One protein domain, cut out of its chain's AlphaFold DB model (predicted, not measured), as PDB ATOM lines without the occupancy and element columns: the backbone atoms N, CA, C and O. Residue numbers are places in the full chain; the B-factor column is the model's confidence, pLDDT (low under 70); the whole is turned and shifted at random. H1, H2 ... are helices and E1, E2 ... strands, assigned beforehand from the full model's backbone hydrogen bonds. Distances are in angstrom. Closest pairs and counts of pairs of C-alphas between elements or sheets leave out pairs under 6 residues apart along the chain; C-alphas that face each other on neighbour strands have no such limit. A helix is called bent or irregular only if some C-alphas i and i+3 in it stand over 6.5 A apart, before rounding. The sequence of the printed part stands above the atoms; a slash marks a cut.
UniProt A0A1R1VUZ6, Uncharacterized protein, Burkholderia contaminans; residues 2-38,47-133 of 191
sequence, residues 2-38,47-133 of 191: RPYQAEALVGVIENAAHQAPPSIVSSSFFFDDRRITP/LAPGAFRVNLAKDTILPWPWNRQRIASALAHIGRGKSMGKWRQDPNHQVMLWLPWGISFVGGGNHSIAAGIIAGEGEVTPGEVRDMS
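This is residues 2 to 38 and 47 to 133 of the 191 residues of an uncharacterized protein of Burkholderia contaminans (UniProt A0A1R1VUZ6). A small twisted sheet of four strands has helix H3 over part of it, towards the E1 edge, and H2 packs on H3, away from the sheet. H1 grazes the sheet at E1, and three long stretches with no named element, residues 15 to 38, 47 to 59 and 78 to 93, lie about these parts, with residues 30 to 35 sticking out. The printed part has 124 residues, with three named helices and four named strands in the order H1 E1 H2 E2 E3 H3 E4; the mixed sheet runs E1 E3 E2 E4. The class is mixed, helices and strands, though under half of the residues, 52, are in named elements. The whole is compact, with a radius of gyration of the C-alphas of 14.6 A and spans of 46 by 37 by 24 A.

The inner strands E2, residues 94 to 99, and E3, residues 103 to 108, form an antiparallel hairpin, with N 96 and O 105 2.9 A apart, within hydrogen-bond range. Edge strand E1, residues 60 to 62, is parallel to E3, with N 62 and O 104 at 2.8 A. Edge strand E4, residues 128 to 131, is parallel to E2, with N 130 and O 97 at 2.9 A. H3, residues 110 to 119, is on the sheet at a height of 10.0 A, on a local plane fitted to just 6 C-alphas. It lies over E1 and, only just, with 3 C-alphas, over E3; on the local plane it runs along the strands, at 24 degrees to E1. H2, residues 68 to 77, is not on the sheet but touches H3 at a steep tilt of 46 degrees, the same way; their closest C-alphas, of Ile 71 and His 111, are 5.0 A apart. H1, residues 2 to 14, only grazes the sheet with its residues 2 to 9; its closest C-alpha pair with E1 is that of Gln 5 and Leu 62, 5.7 A. H1 and H3 are close but not clearly touching, the closest C-alphas being those of Leu 9 and Ala 114, 6.8 A. Every O i to N i+4 pair is within hydrogen-bond range in H2 and H3, and 7 of 9 in H1.

H1 begins at C-alpha 2, (34.619, -19.759, 12.799), and is 17.9 A long; it is irregular, but only just, with C-alphas 9 and 12 6.6 A apart. E1 is 6.7 A, H2 14.2 A, E2 16.8 A, E3 15.6 A and H3 14.3 A long. E4, 10.3 A, ends at C-alpha 131, (29.434, -7.030, 29.450).

The C-alphas farthest apart, of Arg 35 and Gly 81, are 49.4 A apart. Residues 39 to 46 are not printed, and C-alphas 38 and 47 are 18.9 A apart across this cut. The link from H2 to E2, 16 residues, is long. Residues 54 to 55 pair antiparallel with residues 123 to 124. The mean pLDDT of the printed part is 90.3; residues 16 to 20 and 34 to 38 are under 70.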
ATOM      1  N   ARG A   2      34.814 -18.335  13.154       86.88
ATOM      2  CA  ARG A   2      34.619 -19.759  12.799       86.88
ATOM      3  C   ARG A   2      35.897 -20.508  12.384       86.88
ATOM      4  O   ARG A   2      36.053 -21.623  12.866       86.88
ATOM      5  N   PRO A   3      36.829 -19.924  11.602       89.44
ATOM      6  CA  PRO A   3      38.113 -20.577  11.331       89.44
ATOM      7  C   PRO A   3      38.905 -20.878  12.612       89.44
ATOM      8  O   PRO A   3      39.301 -22.013  12.822       89.44
ATOM      9  N   TYR A   4      38.999 -19.913  13.532       90.62
ATOM     10  CA  TYR A   4      39.651 -20.098  14.836       90.62
ATOM     11  C   TYR A   4      38.974 -21.187  15.694       90.62
ATOM     12  O   TYR A   4      39.639 -22.015  16.307       90.62
ATOM     13  N   GLN A   5      37.634 -21.241  15.705       91.25
ATOM     14  CA  GLN A   5      36.890 -22.328  16.357       91.25
ATOM     15  C   GLN A   5      37.202 -23.690  15.714       91.25
ATOM     16  O   GLN A   5      37.346 -24.680  16.426       91.25
ATOM     17  N   ALA A   6      37.302 -23.754  14.384       90.19
ATOM     18  CA  ALA A   6      37.628 -24.983  13.670       90.19
ATOM     19  C   ALA A   6      39.061 -25.455  13.968       90.19
ATOM     20  O   ALA A   6      39.247 -26.629  14.273       90.19
ATOM     21  N   GLU A   7      40.040 -24.545  13.972       89.50
ATOM     22  CA  GLU A   7      41.429 -24.815  14.376       89.50
ATOM     23  C   GLU A   7      41.476 -25.433  15.786       89.50
ATOM     24  O   GLU A   7      42.085 -26.483  15.991       89.50
ATOM     25  N   ALA A   8      40.742 -24.861  16.747       87.88
ATOM     26  CA  ALA A   8      40.660 -25.397  18.107       87.88
ATOM     27  C   ALA A   8      40.016 -26.797  18.182       87.88
ATOM     28  O   ALA A   8      40.438 -27.640  18.976       87.88
ATOM     29  N   LEU A   9      38.999 -27.068  17.355       89.62
ATOM     30  CA  LEU A   9      38.337 -28.375  17.288       89.62
ATOM     31  C   LEU A   9      39.227 -29.453  16.658       89.62
ATOM     32  O   LEU A   9      39.168 -30.607  17.081       89.62
ATOM     33  N   VAL A  10      40.029 -29.089  15.655       86.50
ATOM     34  CA  VAL A  10      40.876 -30.021  14.897       86.50
ATOM     35  C   VAL A  10      42.241 -30.231  15.561       86.50
ATOM     36  O   VAL A  10      42.776 -31.336  15.482       86.50
ATOM     37  N   GLY A  11      42.765 -29.254  16.310       83.50
ATOM     38  CA  GLY A  11      44.096 -29.335  16.928       83.50
ATOM     39  C   GLY A  11      44.307 -30.559  17.832       83.50
ATOM     40  O   GLY A  11      45.398 -31.116  17.895       83.50
ATOM     41  N   VAL A  12      43.251 -31.065  18.480       83.81
ATOM     42  CA  VAL A  12      43.305 -32.306  19.288       83.81
ATOM     43  C   VAL A  12      43.591 -33.568  18.462       83.81
ATOM     44  O   VAL A  12      44.013 -34.594  19.001       83.81
ATOM     45  N   ILE A  13      43.298 -33.522  17.163       80.00
ATOM     46  CA  ILE A  13      43.513 -34.612  16.215       80.00
ATOM     47  C   ILE A  13      44.887 -34.469  15.560       80.00
ATOM     48  O   ILE A  13      45.550 -35.488  15.380       80.00
ATOM     49  N   GLU A  14      45.293 -33.247  15.216       79.81
ATOM     50  CA  GLU A  14      46.546 -32.960  14.504       79.81
ATOM     51  C   GLU A  14      47.788 -33.090  15.384       79.81
ATOM     52  O   GLU A  14      48.834 -33.539  14.914       79.81
ATOM     53  N   ASN A  15      47.677 -32.750  16.666       73.38
ATOM     54  CA  ASN A  15      48.816 -32.814  17.564       73.38
ATOM     55  C   ASN A  15      49.214 -34.261  17.895       73.38
ATOM     56  O   ASN A  15      48.389 -35.183  17.924       73.38
ATOM     57  N   ALA A  16      50.499 -34.454  18.212       68.69
ATOM     58  CA  ALA A  16      51.004 -35.731  18.700       68.69
ATOM     59  C   ALA A  16      50.218 -36.203  19.937       68.69
ATOM     60  O   ALA A  16      49.685 -35.400  20.711       68.69
ATOM     61  N   ALA A  17      50.154 -37.521  20.153       60.41
ATOM     62  CA  ALA A  17      49.531 -38.075  21.351       60.41
ATOM     63  C   ALA A  17      50.124 -37.401  22.605       60.41
ATOM     64  O   ALA A  17      51.340 -37.375  22.770       60.41
ATOM     65  N   HIS A  18      49.259 -36.850  23.465       58.94
ATOM     66  CA  HIS A  18      49.592 -36.066  24.671       58.94
ATOM     67  C   HIS A  18      50.011 -34.597  24.472       58.94
ATOM     68  O   HIS A  18      50.257 -33.915  25.464       58.94
ATOM     69  N   GLN A  19      49.998 -34.062  23.250       65.31
ATOM     70  CA  GLN A  19      50.138 -32.623  22.999       65.31
ATOM     71  C   GLN A  19      48.759 -31.974  22.831       65.31
ATOM     72  O   GLN A  19      48.299 -31.700  21.729       65.31
ATOM     73  N   ALA A  20      48.050 -31.756  23.939       64.19
ATOM     74  CA  ALA A  20      46.786 -31.024  23.886       64.19
ATOM     75  C   ALA A  20      46.997 -29.617  23.292       64.19
ATOM     76  O   ALA A  20      48.016 -28.990  23.595       64.19
ATOM     77  N   PRO A  21      46.051 -29.092  22.491       71.25
ATOM     78  CA  PRO A  21      46.031 -27.671  22.175       71.25
ATOM     79  C   PRO A  21      46.095 -26.841  23.466       71.25
ATOM     80  O   PRO A  21      45.530 -27.269  24.484       71.25
ATOM     81  N   PRO A  22      46.759 -25.672  23.452       79.25
ATOM     82  CA  PRO A  22      46.744 -24.779  24.600       79.25
ATOM     83  C   PRO A  22      45.299 -24.407  24.951       79.25
ATOM     84  O   PRO A  22      44.429 -24.313  24.080       79.25
ATOM     85  N   SER A  23      45.035 -24.208  26.241       81.88
ATOM     86  CA  SER A  23      43.720 -23.760  26.683       81.88
ATOM     87  C   SER A  23      43.415 -22.376  26.115       81.88
ATOM     88  O   SER A  23      44.265 -21.486  26.093       81.88
ATOM     89  N   ILE A  24      42.171 -22.177  25.681       86.69
ATOM     90  CA  ILE A  24      41.697 -20.857  25.264       86.69
ATOM     91  C   ILE A  24      41.275 -20.113  26.527       86.69
ATOM     92  O   ILE A  24      40.159 -20.271  27.026       86.69
ATOM     93  N   VAL A  25      42.211 -19.346  27.080       86.00
ATOM     94  CA  VAL A  25      42.006 -18.600  28.321       86.00
ATOM     95  C   VAL A  25      41.367 -17.254  28.001       86.00
ATOM     96  O   VAL A  25      41.918 -16.458  27.246       86.00
ATOM     97  N   SER A  26      40.208 -16.979  28.599       87.00
ATOM     98  CA  SER A  26      39.502 -15.712  28.389       87.00
ATOM     99  C   SER A  26      40.336 -14.509  28.837       87.00
ATOM    100  O   SER A  26      40.396 -13.514  28.126       87.00
ATOM    101  N   SER A  27      41.050 -14.608  29.965       83.19
ATOM    102  CA  SER A  27      41.805 -13.496  30.567       83.19
ATOM    103  C   SER A  27      42.820 -12.835  29.635       83.19
ATOM    104  O   SER A  27      43.029 -11.632  29.736       83.19
ATOM    105  N   SER A  28      43.444 -13.616  28.758       85.75
ATOM    106  CA  SER A  28      44.506 -13.178  27.850       85.75
ATOM    107  C   SER A  28      44.094 -13.278  26.381       85.75
ATOM    108  O   SER A  28      44.951 -13.249  25.504       85.75
ATOM    109  N   PHE A  29      42.795 -13.436  26.095       90.38
ATOM    110  CA  PHE A  29      42.318 -13.746  24.747       90.38
ATOM    111  C   PHE A  29      42.676 -12.670  23.715       90.38
ATOM    112  O   PHE A  29      43.060 -13.010  22.603       90.38
ATOM    113  N   PHE A  30      42.547 -11.387  24.069       91.19
ATOM    114  CA  PHE A  30      42.935 -10.288  23.179       91.19
ATOM    115  C   PHE A  30      44.399  -9.881  23.353       91.19
ATOM    116  O   PHE A  30      45.072  -9.598  22.373       91.19
ATOM    117  N   PHE A  31      44.883  -9.831  24.592       87.50
ATOM    118  CA  PHE A  31      46.255  -9.470  24.934       87.50
ATOM    119  C   PHE A  31      46.567  -9.920  26.364       87.50
ATOM    120  O   PHE A  31      45.660 -10.044  27.191       87.50
ATOM    121  N   ASP A  32      47.849 -10.117  26.671       79.50
ATOM    122  CA  ASP A  32      48.332 -10.422  28.021       79.50
ATOM    123  C   ASP A  32      49.091  -9.224  28.613       79.50
ATOM    124  O   ASP A  32      50.259  -8.990  28.308       79.50
ATOM    125  N   ASP A  33      48.428  -8.434  29.463       70.69
ATOM    126  CA  ASP A  33      49.077  -7.362  30.226       70.69
ATOM    127  C   ASP A  33      48.563  -7.348  31.660       70.69
ATOM    128  O   ASP A  33      47.490  -6.823  31.930       70.69
ATOM    129  N   ARG A  34      49.373  -7.820  32.614       64.06
ATOM    130  CA  ARG A  34      49.047  -7.873  34.053       64.06
ATOM    131  C   ARG A  34      48.641  -6.544  34.703       64.06
ATOM    132  O   ARG A  34      48.237  -6.565  35.858       64.06
ATOM    133  N   ARG A  35      48.750  -5.396  34.037       62.91
ATOM    134  CA  ARG A  35      48.187  -4.119  34.509       62.91
ATOM    135  C   ARG A  35      46.705  -4.017  34.174       62.91
ATOM    136  O   ARG A  35      45.941  -3.489  34.972       62.91
ATOM    137  N   ILE A  36      46.307  -4.559  33.023       61.72
ATOM    138  CA  ILE A  36      44.935  -4.558  32.513       61.72
ATOM    139  C   ILE A  36      44.242  -5.899  32.758       61.72
ATOM    140  O   ILE A  36      43.046  -5.896  32.974       61.72
ATOM    141  N   THR A  37      44.929  -7.036  32.819       58.94
ATOM    142  CA  THR A  37      44.333  -8.363  33.061       58.94
ATOM    143  C   THR A  37      43.636  -8.483  34.429       58.94
ATOM    144  O   THR A  37      42.557  -9.070  34.505       58.94
ATOM    145  N   PRO A  38      44.158  -7.895  35.527       50.84
ATOM    146  CA  PRO A  38      43.418  -7.790  36.785       50.84
ATOM    147  C   PRO A  38      42.230  -6.830  36.678       50.84
ATOM    148  O   PRO A  38      41.205  -7.046  37.322       50.84
ATOM    149  N   LEU A  47      26.245  -9.831  34.200       93.44
ATOM    150  CA  LEU A  47      24.829  -9.894  33.850       93.44
ATOM    151  C   LEU A  47      24.213 -11.209  34.334       93.44
ATOM    152  O   LEU A  47      24.913 -12.207  34.510       93.44
ATOM    153  N   ALA A  48      22.893 -11.215  34.528       94.31
ATOM    154  CA  ALA A  48      22.145 -12.404  34.926       94.31
ATOM    155  C   ALA A  48      22.211 -13.480  33.818       94.31
ATOM    156  O   ALA A  48      21.642 -13.270  32.742       94.31
ATOM    157  N   PRO A  49      22.854 -14.645  34.044       92.81
ATOM    158  CA  PRO A  49      23.113 -15.595  32.961       92.81
ATOM    159  C   PRO A  49      21.856 -16.252  32.382       92.81
ATOM    160  O   PRO A  49      21.808 -16.563  31.193       92.81
ATOM    161  N   GLY A  50      20.806 -16.411  33.197       92.38
ATOM    162  CA  GLY A  50      19.557 -17.071  32.804       92.38
ATOM    163  C   GLY A  50      18.812 -16.405  31.642       92.38
ATOM    164  O   GLY A  50      18.030 -17.080  30.969       92.38
ATOM    165  N   ALA A  51      19.092 -15.126  31.364       92.50
ATOM    166  CA  ALA A  51      18.526 -14.376  30.239       92.50
ATOM    167  C   ALA A  51      19.191 -14.695  28.886       92.50
ATOM    168  O   ALA A  51      18.710 -14.251  27.844       92.50
ATOM    169  N   PHE A  52      20.289 -15.456  28.887       96.00
ATOM    170  CA  PHE A  52      21.085 -15.727  27.696       96.00
ATOM    171  C   PHE A  52      21.039 -17.207  27.318       96.00
ATOM    172  O   PHE A  52      20.962 -18.106  28.161       96.00
ATOM    173  N   ARG A  53      21.097 -17.454  26.010       96.75
ATOM    174  CA  ARG A  53      21.261 -18.777  25.410       96.75
ATOM    175  C   ARG A  53      22.338 -18.684  24.345       96.75
ATOM    176  O   ARG A  53      22.367 -17.727  23.578       96.75
ATOM    177  N   VAL A  54      23.219 -19.673  24.335       97.44
ATOM    178  CA  VAL A  54      24.308 -19.806  23.374       97.44
ATOM    179  C   VAL A  54      24.025 -21.041  22.534       97.44
ATOM    180  O   VAL A  54      23.993 -22.160  23.047       97.44
ATOM    181  N   ASN A  55      23.780 -20.841  21.247       97.69
ATOM    182  CA  ASN A  55      23.418 -21.901  20.320       97.69
ATOM    183  C   ASN A  55      24.678 -22.535  19.715       97.69
ATOM    184  O   ASN A  55      25.439 -21.861  19.016       97.69
ATOM    185  N   LEU A  56      24.878 -23.841  19.935       97.19
ATOM    186  CA  LEU A  56      26.098 -24.546  19.523       97.19
ATOM    187  C   LEU A  56      26.313 -24.541  18.001       97.19
ATOM    188  O   LEU A  56      27.451 -24.557  17.534       97.19
ATOM    189  N   ALA A  57      25.237 -24.455  17.219       95.12
ATOM    190  CA  ALA A  57      25.315 -24.431  15.764       95.12
ATOM    191  C   ALA A  57      25.654 -23.043  15.208       95.12
ATOM    192  O   ALA A  57      26.270 -22.940  14.147       95.12
ATOM    193  N   LYS A  58      25.260 -21.959  15.889       94.25
ATOM    194  CA  LYS A  58      25.246 -20.599  15.312       94.25
ATOM    195  C   LYS A  58      26.212 -19.623  15.973       94.25
ATOM    196  O   LYS A  58      26.771 -18.779  15.270       94.25
ATOM    197  N   ASP A  59      26.439 -19.755  17.272       96.12
ATOM    198  CA  ASP A  59      27.231 -18.799  18.035       96.12
ATOM    199  C   ASP A  59      28.725 -19.124  18.054       96.12
ATOM    200  O   ASP A  59      29.161 -20.241  17.767       96.12
ATOM    201  N   THR A  60      29.528 -18.108  18.379       95.31
ATOM    202  CA  THR A  60      30.971 -18.277  18.557       95.31
ATOM    203  C   THR A  60      31.230 -18.857  19.936       95.31
ATOM    204  O   THR A  60      31.039 -18.189  20.949       95.31
ATOM    205  N   ILE A  61      31.696 -20.099  19.966       96.62
ATOM    206  CA  ILE A  61      32.002 -20.834  21.191       96.62
ATOM    207  C   ILE A  61      33.376 -21.439  21.009       96.62
ATOM    208  O   ILE A  61      33.635 -22.056  19.984       96.62
ATOM    209  N   LEU A  62      34.256 -21.266  21.976       95.81
ATOM    210  CA  LEU A  62      35.648 -21.662  21.863       95.81
ATOM    211  C   LEU A  62      35.920 -22.836  22.811       95.81
ATOM    212  O   LEU A  62      36.448 -22.624  23.906       95.81
ATOM    213  N   PRO A  63      35.500 -24.069  22.454       94.81
ATOM    214  CA  PRO A  63      35.968 -25.253  23.148       94.81
ATOM    215  C   PRO A  63      37.424 -25.524  22.770       94.81
ATOM    216  O   PRO A  63      37.873 -25.206  21.672       94.81
ATOM    217  N   TRP A  64      38.130 -26.194  23.664       92.25
ATOM    218  CA  TRP A  64      39.483 -26.684  23.441       92.25
ATOM    219  C   TRP A  64      39.526 -28.159  23.875       92.25
ATOM    220  O   TRP A  64      39.923 -28.497  24.994       92.25
ATOM    221  N   PRO A  65      38.995 -29.091  23.057       92.50
ATOM    222  CA  PRO A  65      39.121 -30.509  23.363       92.50
ATOM    223  C   PRO A  65      40.610 -30.861  23.479       92.50
ATOM    224  O   PRO A  65      41.411 -30.534  22.619       92.50
ATOM    225  N   TRP A  66      40.989 -31.534  24.560       90.75
ATOM    226  CA  TRP A  66      42.403 -31.745  24.908       90.75
ATOM    227  C   TRP A  66      42.811 -33.221  24.930       90.75
ATOM    228  O   TRP A  66      43.946 -33.565  25.238       90.75
ATOM    229  N   ASN A  67      41.875 -34.125  24.635       90.19
ATOM    230  CA  ASN A  67      42.118 -35.564  24.675       90.19
ATOM    231  C   ASN A  67      41.423 -36.253  23.506       90.19
ATOM    232  O   ASN A  67      40.197 -36.180  23.385       90.19
ATOM    233  N   ARG A  68      42.223 -36.936  22.682       89.56
ATOM    234  CA  ARG A  68      41.800 -37.582  21.438       89.56
ATOM    235  C   ARG A  68      40.755 -38.676  21.667       89.56
ATOM    236  O   ARG A  68      39.744 -38.713  20.974       89.56
ATOM    237  N   GLN A  69      40.955 -39.539  22.661       90.62
ATOM    238  CA  GLN A  69      40.015 -40.617  22.976       90.62
ATOM    239  C   GLN A  69      38.680 -40.059  23.482       90.62
ATOM    240  O   GLN A  69      37.618 -40.543  23.096       90.62
ATOM    241  N   ARG A  70      38.717 -39.007  24.306       92.31
ATOM    242  CA  ARG A  70      37.508 -38.362  24.830       92.31
ATOM    243  C   ARG A  70      36.724 -37.632  23.749       92.31
ATOM    244  O   ARG A  70      35.503 -37.747  23.752       92.31
ATOM    245  N   ILE A  71      37.382 -36.918  22.827       93.69
ATOM    246  CA  ILE A  71      36.661 -36.293  21.706       93.69
ATOM    247  C   ILE A  71      36.100 -37.354  20.759       93.69
ATOM    248  O   ILE A  71      34.937 -37.259  20.392       93.69
ATOM    249  N   ALA A  72      36.863 -38.404  20.434       93.88
ATOM    250  CA  ALA A  72      36.378 -39.497  19.591       93.88
ATOM    251  C   ALA A  72      35.157 -40.185  20.218       93.88
ATOM    252  O   ALA A  72      34.152 -40.395  19.546       93.88
ATOM    253  N   SER A  73      35.204 -40.458  21.525       95.50
ATOM    254  CA  SER A  73      34.068 -41.015  22.262       95.50
ATOM    255  C   SER A  73      32.866 -40.064  22.288       95.50
ATOM    256  O   SER A  73      31.746 -40.496  22.021       95.50
ATOM    257  N   ALA A  74      33.075 -38.769  22.542       96.25
ATOM    258  CA  ALA A  74      31.996 -37.782  22.511       96.25
ATOM    259  C   ALA A  74      31.332 -37.721  21.124       96.25
ATOM    260  O   ALA A  74      30.108 -37.753  21.025       96.25
ATOM    261  N   LEU A  75      32.127 -37.717  20.051       96.06
ATOM    262  CA  LEU A  75      31.630 -37.732  18.675       96.06
ATOM    263  C   LEU A  75      30.913 -39.034  18.315       96.06
ATOM    264  O   LEU A  75      29.932 -38.982  17.579       96.06
ATOM    265  N   ALA A  76      31.354 -40.184  18.821       97.12
ATOM    266  CA  ALA A  76      30.713 -41.467  18.542       97.12
ATOM    267  C   ALA A  76      29.351 -41.612  19.239       97.12
ATOM    268  O   ALA A  76      28.425 -42.187  18.668       97.12
ATOM    269  N   HIS A  77      29.208 -41.070  20.452       97.75
ATOM    270  CA  HIS A  77      28.073 -41.396  21.319       97.75
ATOM    271  C   HIS A  77      27.074 -40.251  21.533       97.75
ATOM    272  O   HIS A  77      25.900 -40.532  21.770       97.75
ATOM    273  N   ILE A  78      27.489 -38.982  21.428       97.25
ATOM    274  CA  ILE A  78      26.631 -37.813  21.693       97.25
ATOM    275  C   ILE A  78      26.095 -37.237  20.382       97.25
ATOM    276  O   ILE A  78      26.853 -36.916  19.457       97.25
ATOM    277  N   GLY A  79      24.773 -37.096  20.303       96.19
ATOM    278  CA  GLY A  79      24.068 -36.500  19.176       96.19
ATOM    279  C   GLY A  79      22.816 -37.282  18.776       96.19
ATOM    280  O   GLY A  79      22.703 -38.484  19.040       96.19
ATOM    281  N   ARG A  80      21.866 -36.632  18.094       94.88
ATOM    282  CA  ARG A  80      20.677 -37.313  17.557       94.88
ATOM    283  C   ARG A  80      21.059 -38.575  16.762       94.88
ATOM    284  O   ARG A  80      21.842 -38.513  15.822       94.88
ATOM    285  N   GLY A  81      20.458 -39.711  17.127       94.38
ATOM    286  CA  GLY A  81      20.691 -41.005  16.469       94.38
ATOM    287  C   GLY A  81      21.866 -41.820  17.022       94.38
ATOM    288  O   GLY A  81      22.134 -42.894  16.498       94.38
ATOM    289  N   LYS A  82      22.546 -41.348  18.075       96.06
ATOM    290  CA  LYS A  82      23.644 -42.065  18.746       96.06
ATOM    291  C   LYS A  82      23.216 -42.593  20.118       96.06
ATOM    292  O   LYS A  82      22.139 -42.257  20.611       96.06
ATOM    293  N   SER A  83      24.060 -43.419  20.737       96.88
ATOM    294  CA  SER A  83      23.717 -44.170  21.956       96.88
ATOM    295  C   SER A  83      23.374 -43.302  23.172       96.88
ATOM    296  O   SER A  83      22.552 -43.720  23.982       96.88
ATOM    297  N   MET A  84      23.937 -42.094  23.303       95.12
ATOM    298  CA  MET A  84      23.590 -41.150  24.381       95.12
ATOM    299  C   MET A  84      22.455 -40.187  23.998       95.12
ATOM    300  O   MET A  84      22.063 -39.335  24.793       95.12
ATOM    301  N   GLY A  85      21.901 -40.324  22.791       95.62
ATOM    302  CA  GLY A  85      20.812 -39.497  22.294       95.62
ATOM    303  C   GLY A  85      21.218 -38.054  21.984       95.62
ATOM    304  O   GLY A  85      22.396 -37.717  21.852       95.62
ATOM    305  N   LYS A  86      20.200 -37.199  21.827       96.38
ATOM    306  CA  LYS A  86      20.365 -35.772  21.507       96.38
ATOM    307  C   LYS A  86      21.259 -35.080  22.533       96.38
ATOM    308  O   LYS A  86      21.121 -35.333  23.729       96.38
ATOM    309  N   TRP A  87      22.086 -34.153  22.062       97.88
ATOM    310  CA  TRP A  87      22.910 -33.316  22.922       97.88
ATOM    311  C   TRP A  87      22.054 -32.558  23.949       97.88
ATOM    312  O   TRP A  87      21.009 -31.990  23.612       97.88
ATOM    313  N   ARG A  88      22.493 -32.541  25.211       97.25
ATOM    314  CA  ARG A  88      21.859 -31.798  26.308       97.25
ATOM    315  C   ARG A  88      22.927 -31.186  27.204       97.25
ATOM    316  O   ARG A  88      23.967 -31.798  27.431       97.25
ATOM    317  N   GLN A  89      22.631 -30.004  27.738       97.75
ATOM    318  CA  GLN A  89      23.459 -29.390  28.768       97.75
ATOM    319  C   GLN A  89      23.395 -30.229  30.055       97.75
ATOM    320  O   GLN A  89      22.365 -30.813  30.387       97.75
ATOM    321  N   ASP A  90      24.505 -30.250  30.783       95.25
ATOM    322  CA  ASP A  90      24.717 -30.959  32.046       95.25
ATOM    323  C   ASP A  90      25.618 -30.097  32.962       95.25
ATOM    324  O   ASP A  90      26.188 -29.110  32.480       95.25
ATOM    325  N   PRO A  91      25.772 -30.434  34.258       96.00
ATOM    326  CA  PRO A  91      26.538 -29.623  35.210       96.00
ATOM    327  C   PRO A  91      28.036 -29.456  34.905       96.00
ATOM    328  O   PRO A  91      28.668 -28.546  35.439       96.00
ATOM    329  N   ASN A  92      28.626 -30.312  34.069       95.88
ATOM    330  CA  ASN A  92      30.027 -30.200  33.663       95.88
ATOM    331  C   ASN A  92      30.224 -29.133  32.566       95.88
ATOM    332  O   ASN A  92      31.347 -28.686  32.341       95.88
ATOM    333  N   HIS A  93      29.155 -28.670  31.914       97.56
ATOM    334  CA  HIS A  93      29.215 -27.613  30.908       97.56
ATOM    335  C   HIS A  93      29.330 -26.220  31.539       97.56
ATOM    336  O   HIS A  93      28.331 -25.593  31.898       97.56
ATOM    337  N   GLN A  94      30.560 -25.715  31.622       97.00
ATOM    338  CA  GLN A  94      30.863 -24.384  32.147       97.00
ATOM    339  C   GLN A  94      31.221 -23.446  30.996       97.00
ATOM    340  O   GLN A  94      32.250 -23.622  30.340       97.00
ATOM    341  N   VAL A  95      30.366 -22.450  30.757       97.62
ATOM    342  CA  VAL A  95      30.520 -21.483  29.664       97.62
ATOM    343  C   VAL A  95      30.414 -20.055  30.189       97.62
ATOM    344  O   VAL A  95      29.468 -19.726  30.907       97.62
ATOM    345  N   MET A  96      31.371 -19.216  29.793       96.38
ATOM    346  CA  MET A  96      31.382 -17.771  30.024       96.38
ATOM    347  C   MET A  96      31.124 -17.047  28.703       96.38
ATOM    348  O   MET A  96      31.858 -17.263  27.743       96.38
ATOM    349  N   LEU A  97      30.123 -16.173  28.652       96.62
ATOM    350  CA  LEU A  97      29.804 -15.346  27.484       96.62
ATOM    351  C   LEU A  97      30.339 -13.920  27.664       96.62
ATOM    352  O   LEU A  97      30.044 -13.268  28.665       96.62
ATOM    353  N   TRP A  98      31.065 -13.418  26.668       95.00
ATOM    354  CA  TRP A  98      31.486 -12.023  26.562       95.00
ATOM    355  C   TRP A  98      30.639 -11.254  25.546       95.00
ATOM    356  O   TRP A  98      30.531 -11.630  24.373       95.00
ATOM    357  N   LEU A  99      30.083 -10.135  25.998       94.00
ATOM    358  CA  LEU A  99      29.437  -9.108  25.186       94.00
ATOM    359  C   LEU A  99      30.369  -7.888  25.058       94.00
ATOM    360  O   LEU A  99      31.169  -7.661  25.962       94.00
ATOM    361  N   PRO A 100      30.297  -7.117  23.957       92.81
ATOM    362  CA  PRO A 100      29.311  -7.221  22.875       92.81
ATOM    363  C   PRO A 100      29.641  -8.264  21.795       92.81
ATOM    364  O   PRO A 100      28.768  -8.593  20.994       92.81
ATOM    365  N   TRP A 101      30.858  -8.821  21.774       93.81
ATOM    366  CA  TRP A 101      31.312  -9.698  20.683       93.81
ATOM    367  C   TRP A 101      30.488 -10.980  20.497       93.81
ATOM    368  O   TRP A 101      30.463 -11.543  19.404       93.81
ATOM    369  N   GLY A 102      29.830 -11.475  21.549       94.25
ATOM    370  CA  GLY A 102      29.120 -12.751  21.504       94.25
ATOM    371  C   GLY A 102      30.071 -13.950  21.448       94.25
ATOM    372  O   GLY A 102      29.772 -14.936  20.774       94.25
ATOM    373  N   ILE A 103      31.222 -13.848  22.119       95.56
ATOM    374  CA  ILE A 103      32.232 -14.911  22.203       95.56
ATOM    375  C   ILE A 103      32.013 -15.676  23.499       95.56
ATOM    376  O   ILE A 103      31.946 -15.080  24.571       95.56
ATOM    377  N   SER A 104      31.901 -16.995  23.402       96.94
ATOM    378  CA  SER A 104      31.758 -17.878  24.555       96.94
ATOM    379  C   SER A 104      33.017 -18.707  24.784       96.94
ATOM    380  O   SER A 104      33.516 -19.343  23.859       96.94
ATOM    381  N   PHE A 105      33.498 -18.739  26.021       96.31
ATOM    382  CA  PHE A 105      34.672 -19.488  26.462       96.31
ATOM    383  C   PHE A 105      34.245 -20.705  27.274       96.31
ATOM    384  O   PHE A 105      33.351 -20.606  28.117       96.31
ATOM    385  N   VAL A 106      34.887 -21.846  27.030       96.56
ATOM    386  CA  VAL A 106      34.543 -23.116  27.678       96.56
ATOM    387  C   VAL A 106      35.546 -23.438  28.787       96.56
ATOM    388  O   VAL A 106      36.713 -23.736  28.527       96.56
ATOM    389  N   GLY A 107      35.073 -23.415  30.035       94.31
ATOM    390  CA  GLY A 107      35.831 -23.854  31.213       94.31
ATOM    391  C   GLY A 107      35.687 -25.353  31.502       94.31
ATOM    392  O   GLY A 107      36.608 -25.977  32.022       94.31
ATOM    393  N   GLY A 108      34.565 -25.955  31.097       95.81
ATOM    394  CA  GLY A 108      34.214 -27.349  31.377       95.81
ATOM    395  C   GLY A 108      33.300 -27.932  30.300       95.81
ATOM    396  O   GLY A 108      32.556 -27.204  29.644       95.81
ATOM    397  N   GLY A 109      33.369 -29.250  30.089       96.19
ATOM    398  CA  GLY A 109      32.593 -29.917  29.034       96.19
ATOM    399  C   GLY A 109      33.127 -29.715  27.613       96.19
ATOM    400  O   GLY A 109      32.375 -29.850  26.655       96.19
ATOM    401  N   ASN A 110      34.426 -29.431  27.460       96.06
ATOM    402  CA  ASN A 110      35.073 -29.189  26.163       96.06
ATOM    403  C   ASN A 110      34.739 -30.239  25.085       96.06
ATOM    404  O   ASN A 110      34.365 -29.874  23.973       96.06
ATOM    405  N   HIS A 111      34.835 -31.536  25.399       95.62
ATOM    406  CA  HIS A 111      34.603 -32.607  24.417       95.62
ATOM    407  C   HIS A 111      33.131 -32.761  24.023       95.62
ATOM    408  O   HIS A 111      32.827 -32.958  22.849       95.62
ATOM    409  N   SER A 112      32.211 -32.668  24.983       97.19
ATOM    410  CA  SER A 112      30.774 -32.782  24.727       97.19
ATOM    411  C   SER A 112      30.231 -31.539  24.020       97.19
ATOM    412  O   SER A 112      29.453 -31.684  23.082       97.19
ATOM    413  N   ILE A 113      30.683 -30.329  24.373       98.00
ATOM    414  CA  ILE A 113      30.349 -29.092  23.639       98.00
ATOM    415  C   ILE A 113      30.862 -29.161  22.201       98.00
ATOM    416  O   ILE A 113      30.112 -28.849  21.278       98.00
ATOM    417  N   ALA A 114      32.098 -29.625  21.994       96.88
ATOM    418  CA  ALA A 114      32.644 -29.839  20.656       96.88
ATOM    419  C   ALA A 114      31.766 -30.788  19.821       96.88
ATOM    420  O   ALA A 114      31.471 -30.488  18.664       96.88
ATOM    421  N   ALA A 115      31.285 -31.888  20.410       97.12
ATOM    422  CA  ALA A 115      30.373 -32.805  19.729       97.12
ATOM    423  C   ALA A 115      29.043 -32.140  19.330       97.12
ATOM    424  O   ALA A 115      28.574 -32.360  18.216       97.12
ATOM    425  N   GLY A 116      28.464 -31.298  20.195       97.62
ATOM    426  CA  GLY A 116      27.249 -30.539  19.878       97.62
ATOM    427  C   GLY A 116      27.452 -29.516  18.754       97.62
ATOM    428  O   GLY A 116      26.646 -29.453  17.828       97.62
ATOM    429  N   ILE A 117      28.576 -28.787  18.768       97.19
ATOM    430  CA  ILE A 117      28.949 -27.844  17.697       97.19
ATOM    431  C   ILE A 117      29.056 -28.570  16.350       97.19
ATOM    432  O   ILE A 117      28.450 -28.137  15.373       97.19
ATOM    433  N   ILE A 118      29.787 -29.691  16.303       95.38
ATOM    434  CA  ILE A 118      29.997 -30.473  15.073       95.38
ATOM    435  C   ILE A 118      28.684 -31.081  14.566       95.38
ATOM    436  O   ILE A 118      28.441 -31.113  13.362       95.38
ATOM    437  N   ALA A 119      27.821 -31.540  15.472       95.62
ATOM    438  CA  ALA A 119      26.506 -32.068  15.122       95.62
ATOM    439  C   ALA A 119      25.492 -30.971  14.739       95.62
ATOM    440  O   ALA A 119      24.405 -31.294  14.263       95.62
ATOM    441  N   GLY A 120      25.825 -29.690  14.939       96.12
ATOM    442  CA  GLY A 120      24.921 -28.574  14.680       96.12
ATOM    443  C   GLY A 120      23.680 -28.587  15.579       96.12
ATOM    444  O   GLY A 120      22.615 -28.136  15.160       96.12
ATOM    445  N   GLU A 121      23.793 -29.107  16.804       95.88
ATOM    446  CA  GLU A 121      22.678 -29.208  17.747       95.88
ATOM    447  C   GLU A 121      23.079 -28.831  19.174       95.88
ATOM    448  O   GLU A 121      24.227 -28.980  19.583       95.88
ATOM    449  N   GLY A 122      22.093 -28.379  19.949       96.75
ATOM    450  CA  GLY A 122      22.262 -28.045  21.358       96.75
ATOM    451  C   GLY A 122      22.333 -26.546  21.635       96.75
ATOM    452  O   GLY A 122      22.707 -25.730  20.790       96.75
ATOM    453  N   GLU A 123      21.962 -26.199  22.861       97.88
ATOM    454  CA  GLU A 123      22.032 -24.845  23.398       97.88
ATOM    455  C   GLU A 123      22.549 -24.896  24.831       97.88
ATOM    456  O   GLU A 123      22.240 -25.821  25.583       97.88
ATOM    457  N   VAL A 124      23.327 -23.887  25.206       97.69
ATOM    458  CA  VAL A 124      23.914 -23.751  26.536       97.69
ATOM    459  C   VAL A 124      23.385 -22.479  27.175       97.69
ATOM    460  O   VAL A 124      23.440 -21.403  26.581       97.69
ATOM    461  N   THR A 125      22.903 -22.584  28.408       98.12
ATOM    462  CA  THR A 125      22.763 -21.426  29.297       98.12
ATOM    463  C   THR A 125      24.131 -21.162  29.927       98.12
ATOM    464  O   THR A 125      24.633 -22.055  30.620       98.12
ATOM    465  N   PRO A 126      24.772 -20.003  29.680       97.62
ATOM    466  CA  PRO A 126      26.065 -19.693  30.280       97.62
ATOM    467  C   PRO A 126      25.991 -19.712  31.809       97.62
ATOM    468  O   PRO A 126      24.971 -19.347  32.388       97.62
ATOM    469  N   GLY A 127      27.085 -20.104  32.462       96.38
ATOM    470  CA  GLY A 127      27.235 -19.940  33.910       96.38
ATOM    471  C   GLY A 127      27.637 -18.513  34.287       96.38
ATOM    472  O   GLY A 127      27.374 -18.059  35.397       96.38
ATOM    473  N   GLU A 128      28.241 -17.789  33.344       95.06
ATOM    474  CA  GLU A 128      28.702 -16.421  33.532       95.06
ATOM    475  C   GLU A 128      28.488 -15.601  32.260       95.06
ATOM    476  O   GLU A 128      28.743 -16.071  31.150       95.06
ATOM    477  N   VAL A 129      28.029 -14.360  32.419       96.31
ATOM    478  CA  VAL A 129      27.886 -13.398  31.324       96.31
ATOM    479  C   VAL A 129      28.539 -12.090  31.744       96.31
ATOM    480  O   VAL A 129      28.253 -11.566  32.824       96.31
ATOM    481  N   ARG A 130      29.428 -11.579  30.893       93.19
ATOM    482  CA  ARG A 130      30.163 -10.334  31.108       93.19
ATOM    483  C   ARG A 130      29.887  -9.362  29.977       93.19
ATOM    484  O   ARG A 130      30.161  -9.669  28.817       93.19
ATOM    485  N   ASP A 131      29.388  -8.187  30.329       92.62
ATOM    486  CA  ASP A 131      29.434  -7.030  29.450       92.62
ATOM    487  C   ASP A 131      30.801  -6.361  29.584       92.62
ATOM    488  O   ASP A 131      31.114  -5.722  30.587       92.62
ATOM    489  N   MET A 132      31.626  -6.559  28.565       91.38
ATOM    490  CA  MET A 132      32.990  -6.057  28.487       91.38
ATOM    491  C   MET A 132      33.055  -4.702  27.788       91.38
ATOM    492  O   MET A 132      34.145  -4.276  27.414       91.38
ATOM    493  N   SER A 133      31.923  -4.017  27.594       90.75
ATOM    494  CA  SER A 133      31.882  -2.738  26.892       90.75
ATOM    495  C   SER A 133      32.955  -1.791  27.424       90.75
ATOM    496  O   SER A 133      33.716  -1.260  26.623       90.75
TER     497      SER A 133